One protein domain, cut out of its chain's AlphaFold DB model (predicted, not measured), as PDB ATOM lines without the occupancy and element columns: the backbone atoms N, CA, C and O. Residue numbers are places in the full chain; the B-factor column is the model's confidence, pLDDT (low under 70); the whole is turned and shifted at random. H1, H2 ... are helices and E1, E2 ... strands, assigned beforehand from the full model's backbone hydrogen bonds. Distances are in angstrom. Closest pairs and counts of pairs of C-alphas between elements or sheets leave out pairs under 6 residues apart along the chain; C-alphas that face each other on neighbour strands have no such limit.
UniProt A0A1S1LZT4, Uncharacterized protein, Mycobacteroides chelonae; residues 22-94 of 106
ATOM      1  N   ALA A  22      63.360 201.405 224.550       94.25
ATOM      2  CA  ALA A  22      62.148 201.798 223.838       94.25
ATOM      3  C   ALA A  22      62.471 202.410 222.465       94.25
ATOM      4  O   ALA A  22      61.846 202.052 221.463       94.25
ATOM      5  N   ILE A  23      63.486 203.279 222.401       95.50
ATOM      6  CA  ILE A  23      63.982 203.876 221.155       95.50
ATOM      7  C   ILE A  23      64.510 202.790 220.211       95.50
ATOM      8  O   ILE A  23      64.141 202.776 219.036       95.50
ATOM      9  N   ALA A  24      65.321 201.856 220.712       95.00
ATOM     10  CA  ALA A  24      65.883 200.766 219.919       95.00
ATOM     11  C   ALA A  24      64.793 199.844 219.348       95.00
ATOM     12  O   ALA A  24      64.849 199.475 218.175       95.00
ATOM     13  N   LYS A  25      63.758 199.519 220.133       95.75
ATOM     14  CA  LYS A  25      62.604 198.736 219.656       95.75
ATOM     15  C   LYS A  25      61.813 199.473 218.581       95.75
ATOM     16  O   LYS A  25      61.452 198.866 217.575       95.75
ATOM     17  N   GLN A  26      61.569 200.770 218.754       96.25
ATOM     18  CA  GLN A  26      60.867 201.557 217.743       96.25
ATOM     19  C   GLN A  26      61.681 201.658 216.447       96.25
ATOM     20  O   GLN A  26      61.133 201.505 215.358       96.25
ATOM     21  N   ALA A  27      62.994 201.853 216.554       95.88
ATOM     22  CA  ALA A  27      63.897 201.850 215.413       95.88
ATOM     23  C   ALA A  27      63.901 200.491 214.691       95.88
ATOM     24  O   ALA A  27      63.721 200.435 213.475       95.88
ATOM     25  N   ALA A  28      64.003 199.388 215.438       95.25
ATOM     26  CA  ALA A  28      63.896 198.036 214.896       95.25
ATOM     27  C   ALA A  28      62.570 197.818 214.168       95.25
ATOM     28  O   ALA A  28      62.552 197.194 213.108       95.25
ATOM     29  N   ARG A  29      61.470 198.376 214.687       95.44
ATOM     30  CA  ARG A  29      60.162 198.293 214.041       95.44
ATOM     31  C   ARG A  29      60.128 199.023 212.699       95.44
ATOM     32  O   ARG A  29      59.668 198.435 211.728       95.44
ATOM     33  N   VAL A  30      60.658 200.245 212.631       95.31
ATOM     34  CA  VAL A  30      60.751 201.024 211.380       95.31
ATOM     35  C   VAL A  30      61.508 200.240 210.308       95.31
ATOM     36  O   VAL A  30      61.017 200.093 209.191       95.31
ATOM     37  N   VAL A  31      62.668 199.677 210.656       94.38
ATOM     38  CA  VAL A  31      63.486 198.907 209.709       94.38
ATOM     39  C   VAL A  31      62.802 197.593 209.314       94.38
ATOM     40  O   VAL A  31      62.803 197.220 208.143       94.38
ATOM     41  N   TYR A  32      62.174 196.897 210.264       94.69
ATOM     42  CA  TYR A  32      61.437 195.662 209.991       94.69
ATOM     43  C   TYR A  32      60.256 195.892 209.039       94.69
ATOM     44  O   TYR A  32      60.058 195.119 208.096       94.69
ATOM     45  N   ASP A  33      59.474 196.946 209.275       94.19
ATOM     46  CA  ASP A  33      58.327 197.298 208.442       94.19
ATOM     47  C   ASP A  33      58.796 197.724 207.040       94.19
ATOM     48  O   ASP A  33      58.216 197.272 206.052       94.19
ATOM     49  N   PHE A  34      59.900 198.474 206.931       94.56
ATOM     50  CA  PHE A  34      60.542 198.797 205.651       94.56
ATOM     51  C   PHE A  34      60.929 197.534 204.862       94.56
ATOM     52  O   PHE A  34      60.490 197.356 203.725       94.56
ATOM     53  N   LEU A  35      61.674 196.605 205.474       93.31
ATOM     54  CA  LEU A  35      62.070 195.347 204.825       93.31
ATOM     55  C   LEU A  35      60.856 194.504 204.421       93.31
ATOM     56  O   LEU A  35      60.856 193.844 203.383       93.31
ATOM     57  N   SER A  36      59.797 194.527 205.228       93.31
ATOM     58  CA  SER A  36      58.548 193.827 204.932       93.31
ATOM     59  C   SER A  36      57.822 194.418 203.726       93.31
ATOM     60  O   SER A  36      57.385 193.663 202.860       93.31
ATOM     61  N   GLN A  37      57.739 195.746 203.635       93.81
ATOM     62  CA  GLN A  37      57.098 196.457 202.525       93.81
ATOM     63  C   GLN A  37      57.867 196.305 201.210       93.81
ATOM     64  O   GLN A  37      57.249 196.142 200.162       93.81
ATOM     65  N   GLN A  38      59.201 196.314 201.266       91.50
ATOM     66  CA  GLN A  38      60.063 196.151 200.091       91.50
ATOM     67  C   GLN A  38      60.269 194.680 199.685       91.50
ATOM     68  O   GLN A  38      60.925 194.400 198.685       91.50
ATOM     69  N   GLY A  39      59.736 193.721 200.452       90.69
ATOM     70  CA  GLY A  39      59.946 192.292 200.198       90.69
ATOM     71  C   GLY A  39      61.400 191.839 200.390       90.69
ATOM     72  O   GLY A  39      61.798 190.813 199.844       90.69
ATOM     73  N   LEU A  40      62.187 192.588 201.163       90.19
ATOM     74  CA  LEU A  40      63.601 192.328 201.405       90.19
ATOM     75  C   LEU A  40      63.785 191.343 202.564       90.19
ATOM     76  O   LEU A  40      63.097 191.400 203.592       90.19
ATOM     77  N   HIS A  41      64.735 190.427 202.397       89.81
ATOM     78  CA  HIS A  41      65.101 189.448 203.420       89.81
ATOM     79  C   HIS A  41      66.246 189.937 204.309       89.81
ATOM     80  O   HIS A  41      66.295 189.580 205.491       89.81
ATOM     81  N   ASP A  42      67.119 190.773 203.764       89.12
ATOM     82  CA  ASP A  42      68.258 191.375 204.433       89.12
ATOM     83  C   ASP A  42      68.457 192.825 203.972       89.12
ATOM     84  O   ASP A  42      67.945 193.260 202.940       89.12
ATOM     85  N   LEU A  43      69.199 193.580 204.779       88.69
ATOM     86  CA  LEU A  43      69.792 194.845 204.372       88.69
ATOM     87  C   LEU A  43      71.279 194.804 204.686       88.69
ATOM     88  O   LEU A  43      71.677 194.311 205.740       88.69
ATOM     89  N   GLN A  44      72.087 195.358 203.797       86.69
ATOM     90  CA  GLN A  44      73.527 195.444 203.989       86.69
ATOM     91  C   GLN A  44      73.895 196.890 204.304       86.69
ATOM     92  O   GLN A  44      73.370 197.813 203.686       86.69
ATOM     93  N   THR A  45      74.790 197.109 205.257       75.31
ATOM     94  CA  THR A  45      75.452 198.414 205.444       75.31
ATOM     95  C   THR A  45      76.816 198.366 204.826       75.31
ATOM     96  O   THR A  45      77.381 197.299 204.901       75.31
ATOM     97  N   GLY A  46      77.395 199.478 204.374       70.56
ATOM     98  CA  GLY A  46      78.812 199.529 203.982       70.56
ATOM     99  C   GLY A  46      79.807 199.093 205.082       70.56
ATOM    100  O   GLY A  46      79.517 198.313 205.991       70.56
ATOM    101  N   THR A  47      81.010 199.663 205.070       66.12
ATOM    102  CA  THR A  47      82.025 199.384 206.106       66.12
ATOM    103  C   THR A  47      81.580 199.752 207.526       66.12
ATOM    104  O   THR A  47      82.091 199.179 208.487       66.12
ATOM    105  N   ASP A  48      80.594 200.645 207.657       66.62
ATOM    106  CA  ASP A  48      80.070 201.121 208.934       66.62
ATOM    107  C   ASP A  48      78.609 200.715 209.142       66.62
ATOM    108  O   ASP A  48      77.771 200.851 208.251       66.62
ATOM    109  N   ARG A  49      78.273 200.309 210.373       67.62
ATOM    110  CA  ARG A  49      76.938 199.829 210.788       67.62
ATOM    111  C   ARG A  49      75.893 200.940 210.970       67.62
ATOM    112  O   ARG A  49      75.043 200.880 211.857       67.62
ATOM    113  N   VAL A  50      76.008 201.999 210.184       72.31
ATOM    114  CA  VAL A  50      75.242 203.240 210.356       72.31
ATOM    115  C   VAL A  50      74.413 203.537 209.117       72.31
ATOM    116  O   VAL A  50      73.296 204.031 209.243       72.31
ATOM    117  N   ILE A  51      74.936 203.209 207.933       81.25
ATOM    118  CA  ILE A  51      74.347 203.625 206.666       81.25
ATOM    119  C   ILE A  51      73.966 202.380 205.853       81.25
ATOM    120  O   ILE A  51      74.856 201.639 205.422       81.25
ATOM    121  N   PRO A  52      72.662 202.126 205.651       82.75
ATOM    122  CA  PRO A  52      72.202 201.070 204.767       82.75
ATOM    123  C   PRO A  52      72.532 201.397 203.307       82.75
ATOM    124  O   PRO A  52      72.237 202.489 202.821       82.75
ATOM    125  N   ALA A  53      73.150 200.441 202.613       83.94
ATOM    126  CA  ALA A  53      73.593 200.603 201.235       83.94
ATOM    127  C   ALA A  53      72.395 200.818 200.295       83.94
ATOM    128  O   ALA A  53      71.417 200.070 200.348       83.94
ATOM    129  N   GLY A  54      72.478 201.832 199.435       85.00
ATOM    130  CA  GLY A  54      71.408 202.227 198.513       85.00
ATOM    131  C   GLY A  54      70.303 203.084 199.142       85.00
ATOM    132  O   GLY A  54      69.348 203.438 198.449       85.00
ATOM    133  N   HIS A  55      70.419 203.423 200.428       85.94
ATOM    134  CA  HIS A  55      69.462 204.247 201.170       85.94
ATOM    135  C   HIS A  55      70.156 205.349 201.984       85.94
ATOM    136  O   HIS A  55      69.675 205.769 203.034       85.94
ATOM    137  N   GLU A  56      71.293 205.840 201.496       87.56
ATOM    138  CA  GLU A  56      72.154 206.805 202.185       87.56
ATOM    139  C   GLU A  56      71.455 208.147 202.459       87.56
ATOM    140  O   GLU A  56      71.838 208.867 203.378       87.56
ATOM    141  N   THR A  57      70.437 208.487 201.666       88.19
ATOM    142  CA  THR A  57      69.676 209.741 201.763       88.19
ATOM    143  C   THR A  57      68.361 209.608 202.532       88.19
ATOM    144  O   THR A  57      67.682 210.612 202.745       88.19
ATOM    145  N   ASP A  58      67.985 208.401 202.965       90.25
ATOM    146  CA  ASP A  58      66.799 208.191 203.795       90.25
ATOM    147  C   ASP A  58      67.155 208.437 205.267       90.25
ATOM    148  O   ASP A  58      67.564 207.534 206.000       90.25
ATOM    149  N   GLU A  59      67.016 209.689 205.708       90.69
ATOM    150  CA  GLU A  59      67.360 210.108 207.071       90.69
ATOM    151  C   GLU A  59      66.603 209.323 208.149       90.69
ATOM    152  O   GLU A  59      67.143 209.065 209.230       90.69
ATOM    153  N   GLN A  60      65.363 208.912 207.868       90.81
ATOM    154  CA  GLN A  60      64.571 208.131 208.808       90.81
ATOM    155  C   GLN A  60      65.122 206.709 208.922       90.81
ATOM    156  O   GLN A  60      65.273 206.202 210.038       90.81
ATOM    157  N   LEU A  61      65.449 206.071 207.796       91.00
ATOM    158  CA  LEU A  61      65.998 204.721 207.780       91.00
ATOM    159  C   LEU A  61      67.417 204.682 208.357       91.00
ATOM    160  O   LEU A  61      67.685 203.844 209.213       91.00
ATOM    161  N   VAL A  62      68.290 205.621 207.980       91.00
ATOM    162  CA  VAL A  62      69.638 205.804 208.555       91.00
ATOM    163  C   VAL A  62      69.544 206.061 210.064       91.00
ATOM    164  O   VAL A  62      70.236 205.440 210.879       91.00
ATOM    165  N   GLY A  63      68.624 206.938 210.470       91.12
ATOM    166  CA  GLY A  63      68.354 207.234 211.871       91.12
ATOM    167  C   GLY A  63      67.886 206.004 212.649       91.12
ATOM    168  O   GLY A  63      68.327 205.790 213.778       91.12
ATOM    169  N   ALA A  64      67.023 205.173 212.074       92.44
ATOM    170  CA  ALA A  64      66.597 203.933 212.707       92.44
ATOM    171  C   ALA A  64      67.753 202.918 212.778       92.44
ATOM    172  O   ALA A  64      68.004 202.350 213.837       92.44
ATOM    173  N   PHE A  65      68.517 202.759 211.697       90.62
ATOM    174  CA  PHE A  65      69.645 201.827 211.617       90.62
ATOM    175  C   PHE A  65      70.701 202.062 212.695       90.62
ATOM    176  O   PHE A  65      71.109 201.133 213.394       90.62
ATOM    177  N   SER A  66      71.095 203.321 212.872       89.75
ATOM    178  CA  SER A  66      72.110 203.734 213.849       89.75
ATOM    179  C   SER A  66      71.724 203.465 215.310       89.75
ATOM    180  O   SER A  66      72.594 203.408 216.177       89.75
ATOM    181  N   ARG A  67      70.430 203.269 215.593       92.31
ATOM    182  CA  ARG A  67      69.888 203.002 216.936       92.31
ATOM    183  C   ARG A  67      69.722 201.513 217.238       92.31
ATOM    184  O   ARG A  67      69.330 201.157 218.348       92.31
ATOM    185  N   LEU A  68      69.992 200.638 216.272       91.75
ATOM    186  CA  LEU A  68      69.836 199.201 216.455       91.75
ATOM    187  C   LEU A  68      70.969 198.616 217.308       91.75
ATOM    188  O   LEU A  68      72.134 198.994 217.134       91.75
ATOM    189  N   PRO A  69      70.665 197.647 218.190       89.56
ATOM    190  CA  PRO A  69      71.677 196.996 219.007       89.56
ATOM    191  C   PRO A  69      72.615 196.143 218.145       89.56
ATOM    192  O   PRO A  69      72.214 195.561 217.146       89.56
ATOM    193  N   HIS A  70      73.872 196.007 218.567       86.94
ATOM    194  CA  HIS A  70      74.909 195.288 217.809       86.94
ATOM    195  C   HIS A  70      74.509 193.839 217.492       86.94
ATOM    196  O   HIS A  70      74.827 193.322 216.429       86.94
ATOM    197  N   GLN A  71      73.776 193.211 218.410       87.25
ATOM    198  CA  GLN A  71      73.381 191.806 218.353       87.25
ATOM    199  C   GLN A  71      72.426 191.441 217.209       87.25
ATOM    200  O   GLN A  71      72.310 190.262 216.899       87.25
ATOM    201  N   VAL A  72      71.717 192.408 216.606       89.75
ATOM    202  CA  VAL A  72      70.819 192.100 215.474       89.75
ATOM    203  C   VAL A  72      71.555 192.046 214.138       89.75
ATOM    204  O   VAL A  72      70.971 191.630 213.143       89.75
ATOM    205  N   PHE A  73      72.826 192.445 214.113       88.56
ATOM    206  CA  PHE A  73      73.644 192.434 212.913       88.56
ATOM    207  C   PHE A  73      74.492 191.169 212.847       88.56
ATOM    208  O   PHE A  73      75.122 190.786 213.833       88.56
ATOM    209  N   SER A  74      74.555 190.557 211.668       83.75
ATOM    210  CA  SER A  74      75.511 189.502 211.348       83.75
ATOM    211  C   SER A  74      76.696 190.071 210.565       83.75
ATOM    212  O   SER A  74      76.570 191.052 209.831       83.75
ATOM    213  N   TRP A  75      77.869 189.470 210.750       76.69
ATOM    214  CA  TRP A  75      79.075 189.792 209.994       76.69
ATOM    215  C   TRP A  75      79.585 188.520 209.332       76.69
ATOM    216  O   TRP A  75      79.992 187.588 210.024       76.69
ATOM    217  N   ASP A  76      79.568 188.500 208.002       68.75
ATOM    218  CA  ASP A  76      79.923 187.307 207.226       68.75
ATOM    219  C   ASP A  76      81.422 187.252 206.861       68.75
ATOM    220  O   ASP A  76      81.886 186.274 206.281       68.75
ATOM    221  N   GLY A  77      82.204 188.263 207.265       57.69
ATOM    222  CA  GLY A  77      83.639 188.361 206.986       57.69
ATOM    223  C   GLY A  77      83.944 188.757 205.534       57.69
ATOM    224  O   GLY A  77      83.434 188.172 204.587       57.69
ATOM    225  N   GLY A  78      84.805 189.761 205.333       64.06
ATOM    226  CA  GLY A  78      85.176 190.249 203.997       64.06
ATOM    227  C   GLY A  78      85.312 191.770 203.920       64.06
ATOM    228  O   GLY A  78      85.422 192.441 204.943       64.06
ATOM    229  N   ALA A  79      85.325 192.310 202.694       59.72
ATOM    230  CA  ALA A  79      85.493 193.746 202.419       59.72
ATOM    231  C   ALA A  79      84.210 194.586 202.628       59.72
ATOM    232  O   ALA A  79      84.276 195.811 202.632       59.72
ATOM    233  N   ILE A  80      83.060 193.921 202.761       54.91
ATOM    234  CA  ILE A  80      81.670 194.405 202.701       54.91
ATOM    235  C   ILE A  80      80.887 193.261 203.395       54.91
ATOM    236  O   ILE A  80      81.128 192.118 203.025       54.91
ATOM    237  N   ASN A  81      80.027 193.358 204.410       69.38
ATOM    238  CA  ASN A  81      79.235 194.425 205.016       69.38
ATOM    239  C   ASN A  81      78.668 193.876 206.351       69.38
ATOM    240  O   ASN A  81      78.623 192.659 206.541       69.38
ATOM    241  N   TYR A  82      78.203 194.717 207.279       78.69
ATOM    242  CA  TYR A  82      77.286 194.199 208.305       78.69
ATOM    243  C   TYR A  82      75.941 193.914 207.636       78.69
ATOM    244  O   TYR A  82      75.405 194.754 206.908       78.69
ATOM    245  N   HIS A  83      75.392 192.734 207.889       87.56
ATOM    246  CA  HIS A  83      74.082 192.330 207.409       87.56
ATOM    247  C   HIS A  83      73.071 192.507 208.529       87.56
ATOM    248  O   HIS A  83      73.336 192.206 209.693       87.56
ATOM    249  N   LEU A  84      71.887 192.975 208.170       90.19
ATOM    250  CA  LEU A  84      70.738 193.042 209.050       90.19
ATOM    251  C   LEU A  84      69.632 192.150 208.484       90.19
ATOM    252  O   LEU A  84      68.819 192.604 207.673       90.19
ATOM    253  N   PRO A  85      69.587 190.869 208.886       91.31
ATOM    254  CA  PRO A  85      68.517 189.976 208.479       91.31
ATOM    255  C   PRO A  85      67.180 190.449 209.051       91.31
ATOM    256  O   PRO A  85      67.051 190.696 210.255       91.31
ATOM    257  N   ARG A  86      66.128 190.470 208.226       92.19
ATOM    258  CA  ARG A  86      64.760 190.753 208.695       92.19
ATOM    259  C   ARG A  86      64.326 189.781 209.798       92.19
ATOM    260  O   ARG A  86      63.579 190.158 210.697       92.19
ATOM    261  N   ALA A  87      64.802 188.536 209.735       91.12
ATOM    262  CA  ALA A  87      64.542 187.517 210.749       91.12
ATOM    263  C   ALA A  87      65.118 187.899 212.124       91.12
ATOM    264  O   ALA A  87      64.389 187.827 213.108       91.12
ATOM    265  N   ALA A  88      66.359 188.398 212.181       91.69
ATOM    266  CA  ALA A  88      66.998 188.826 213.427       91.69
ATOM    267  C   ALA A  88      66.260 190.010 214.078       91.69
ATOM    268  O   ALA A  88      66.065 190.041 215.294       91.69
ATOM    269  N   LEU A  89      65.764 190.956 213.269       92.12
ATOM    270  CA  LEU A  89      64.872 192.020 213.746       92.12
ATOM    271  C   LEU A  89      63.539 191.470 214.265       92.12
ATOM    272  O   LEU A  89      63.050 191.922 215.297       92.12
ATOM    273  N   GLY A  90      62.955 190.497 213.563       92.62
ATOM    274  CA  GLY A  90      61.727 189.828 213.988       92.62
ATOM    275  C   GLY A  90      61.882 189.151 215.350       92.62
ATOM    276  O   GLY A  90      61.052 189.363 216.232       92.62
ATOM    277  N   GLU A  91      62.974 188.412 215.551       92.88
ATOM    278  CA  GLU A  91      63.315 187.778 216.829       92.88
ATOM    279  C   GLU A  91      63.518 188.808 217.942       92.88
ATOM    280  O   GLU A  91      62.914 188.685 219.007       92.88
ATOM    281  N   TYR A  92      64.288 189.868 217.678       93.19
ATOM    282  CA  TYR A  92      64.511 190.957 218.633       93.19
ATOM    283  C   TYR A  92      63.209 191.655 219.057       93.19
ATOM    284  O   TYR A  92      63.039 192.022 220.221       93.19
ATOM    285  N   LEU A  93      62.264 191.808 218.128       94.00
ATOM    286  CA  LEU A  93      60.947 192.394 218.379       94.00
ATOM    287  C   LEU A  93      59.941 191.404 218.993       94.00
ATOM    288  O   LEU A  93      58.823 191.806 219.320       94.00
ATOM    289  N   GLY A  94      60.289 190.121 219.137       91.94
ATOM    290  CA  GLY A  94      59.364 189.077 219.587       91.94
ATOM    291  C   GLY A  94      58.247 188.768 218.580       91.94
ATOM    292  O   GLY A  94      57.199 188.232 218.951       91.94
TER     293      GLY A  94
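AT A GLANCE: This is residues 22 to 94 of the 106 residues of an uncharacterized protein of Mycobacteroides chelonae (UniProt A0A1S1LZT4). A short two-stranded ribbon, E1 and E2, sits beside three helices, with the long H1 packed between the shorter H2 and H3, which lie on different sides of it. Two long loops, residues 46 to 58 and 67 to 81, complete the body, and residues 76 to 81 of the second lie at the end of the ribbon away from H1. The printed part has 73 residues with three named helices and two named strands, in the order H1 E1 H2 E2 H3; the sheet, E1 - E2, is antiparallel and the class is mixed, helices and strands. The whole is compact and rounded, with a radius of gyration of the C-alphas of 11.0 A and spans of 31 by 25 by 23 A.

IN THESE COORDINATES: E1 is residues 42 to 45, 10.1 A long, and E2 is residues 82 to 85, 9.7 A. H1, residues 22 to 37, runs 22.5 A from C-alpha 22 at (62.148, 201.798, 223.838). H2 is residues 59 to 66, 10.4 A. H3, residues 86 to 92, is 9.9 A long and ends at C-alpha 92 at (64.511, 190.957, 218.633).

HOW THE PARTS SIT: E1 and E2 are antiparallel at 160 degrees, with N 84 and O 43 within hydrogen-bond range at 2.8 A. Residues 74 to 75 pair antiparallel with residues 82 to 83 of E2. H1 and E2 are near each other, with 5 pairs of C-alphas within 10 A. H1 touches H3 at a shallow tilt of 27 degrees, opposite ways; their closest C-alphas, Tyr 32 and Arg 86, are 6.1 A apart. With residues 24 to 31 alone, H1 touches H2 at a steep tilt of 62 degrees, opposite ways; their closest C-alphas, Ala 27 and Ala 64, are 4.4 A apart. H2 and H3 are apart. In H1, H2 and H3 every O i to N i+4 pair is within hydrogen-bond range.

THE WHOLE: The C-alphas farthest apart, Ala 22 and Ala 79, are 32.7 A from each other. The printed part has no cut. The links E1 to H2 and H2 to E2 are long. The mean pLDDT of the printed part is 86.5; residues 47 to 49 and 76 to 81 are under 70.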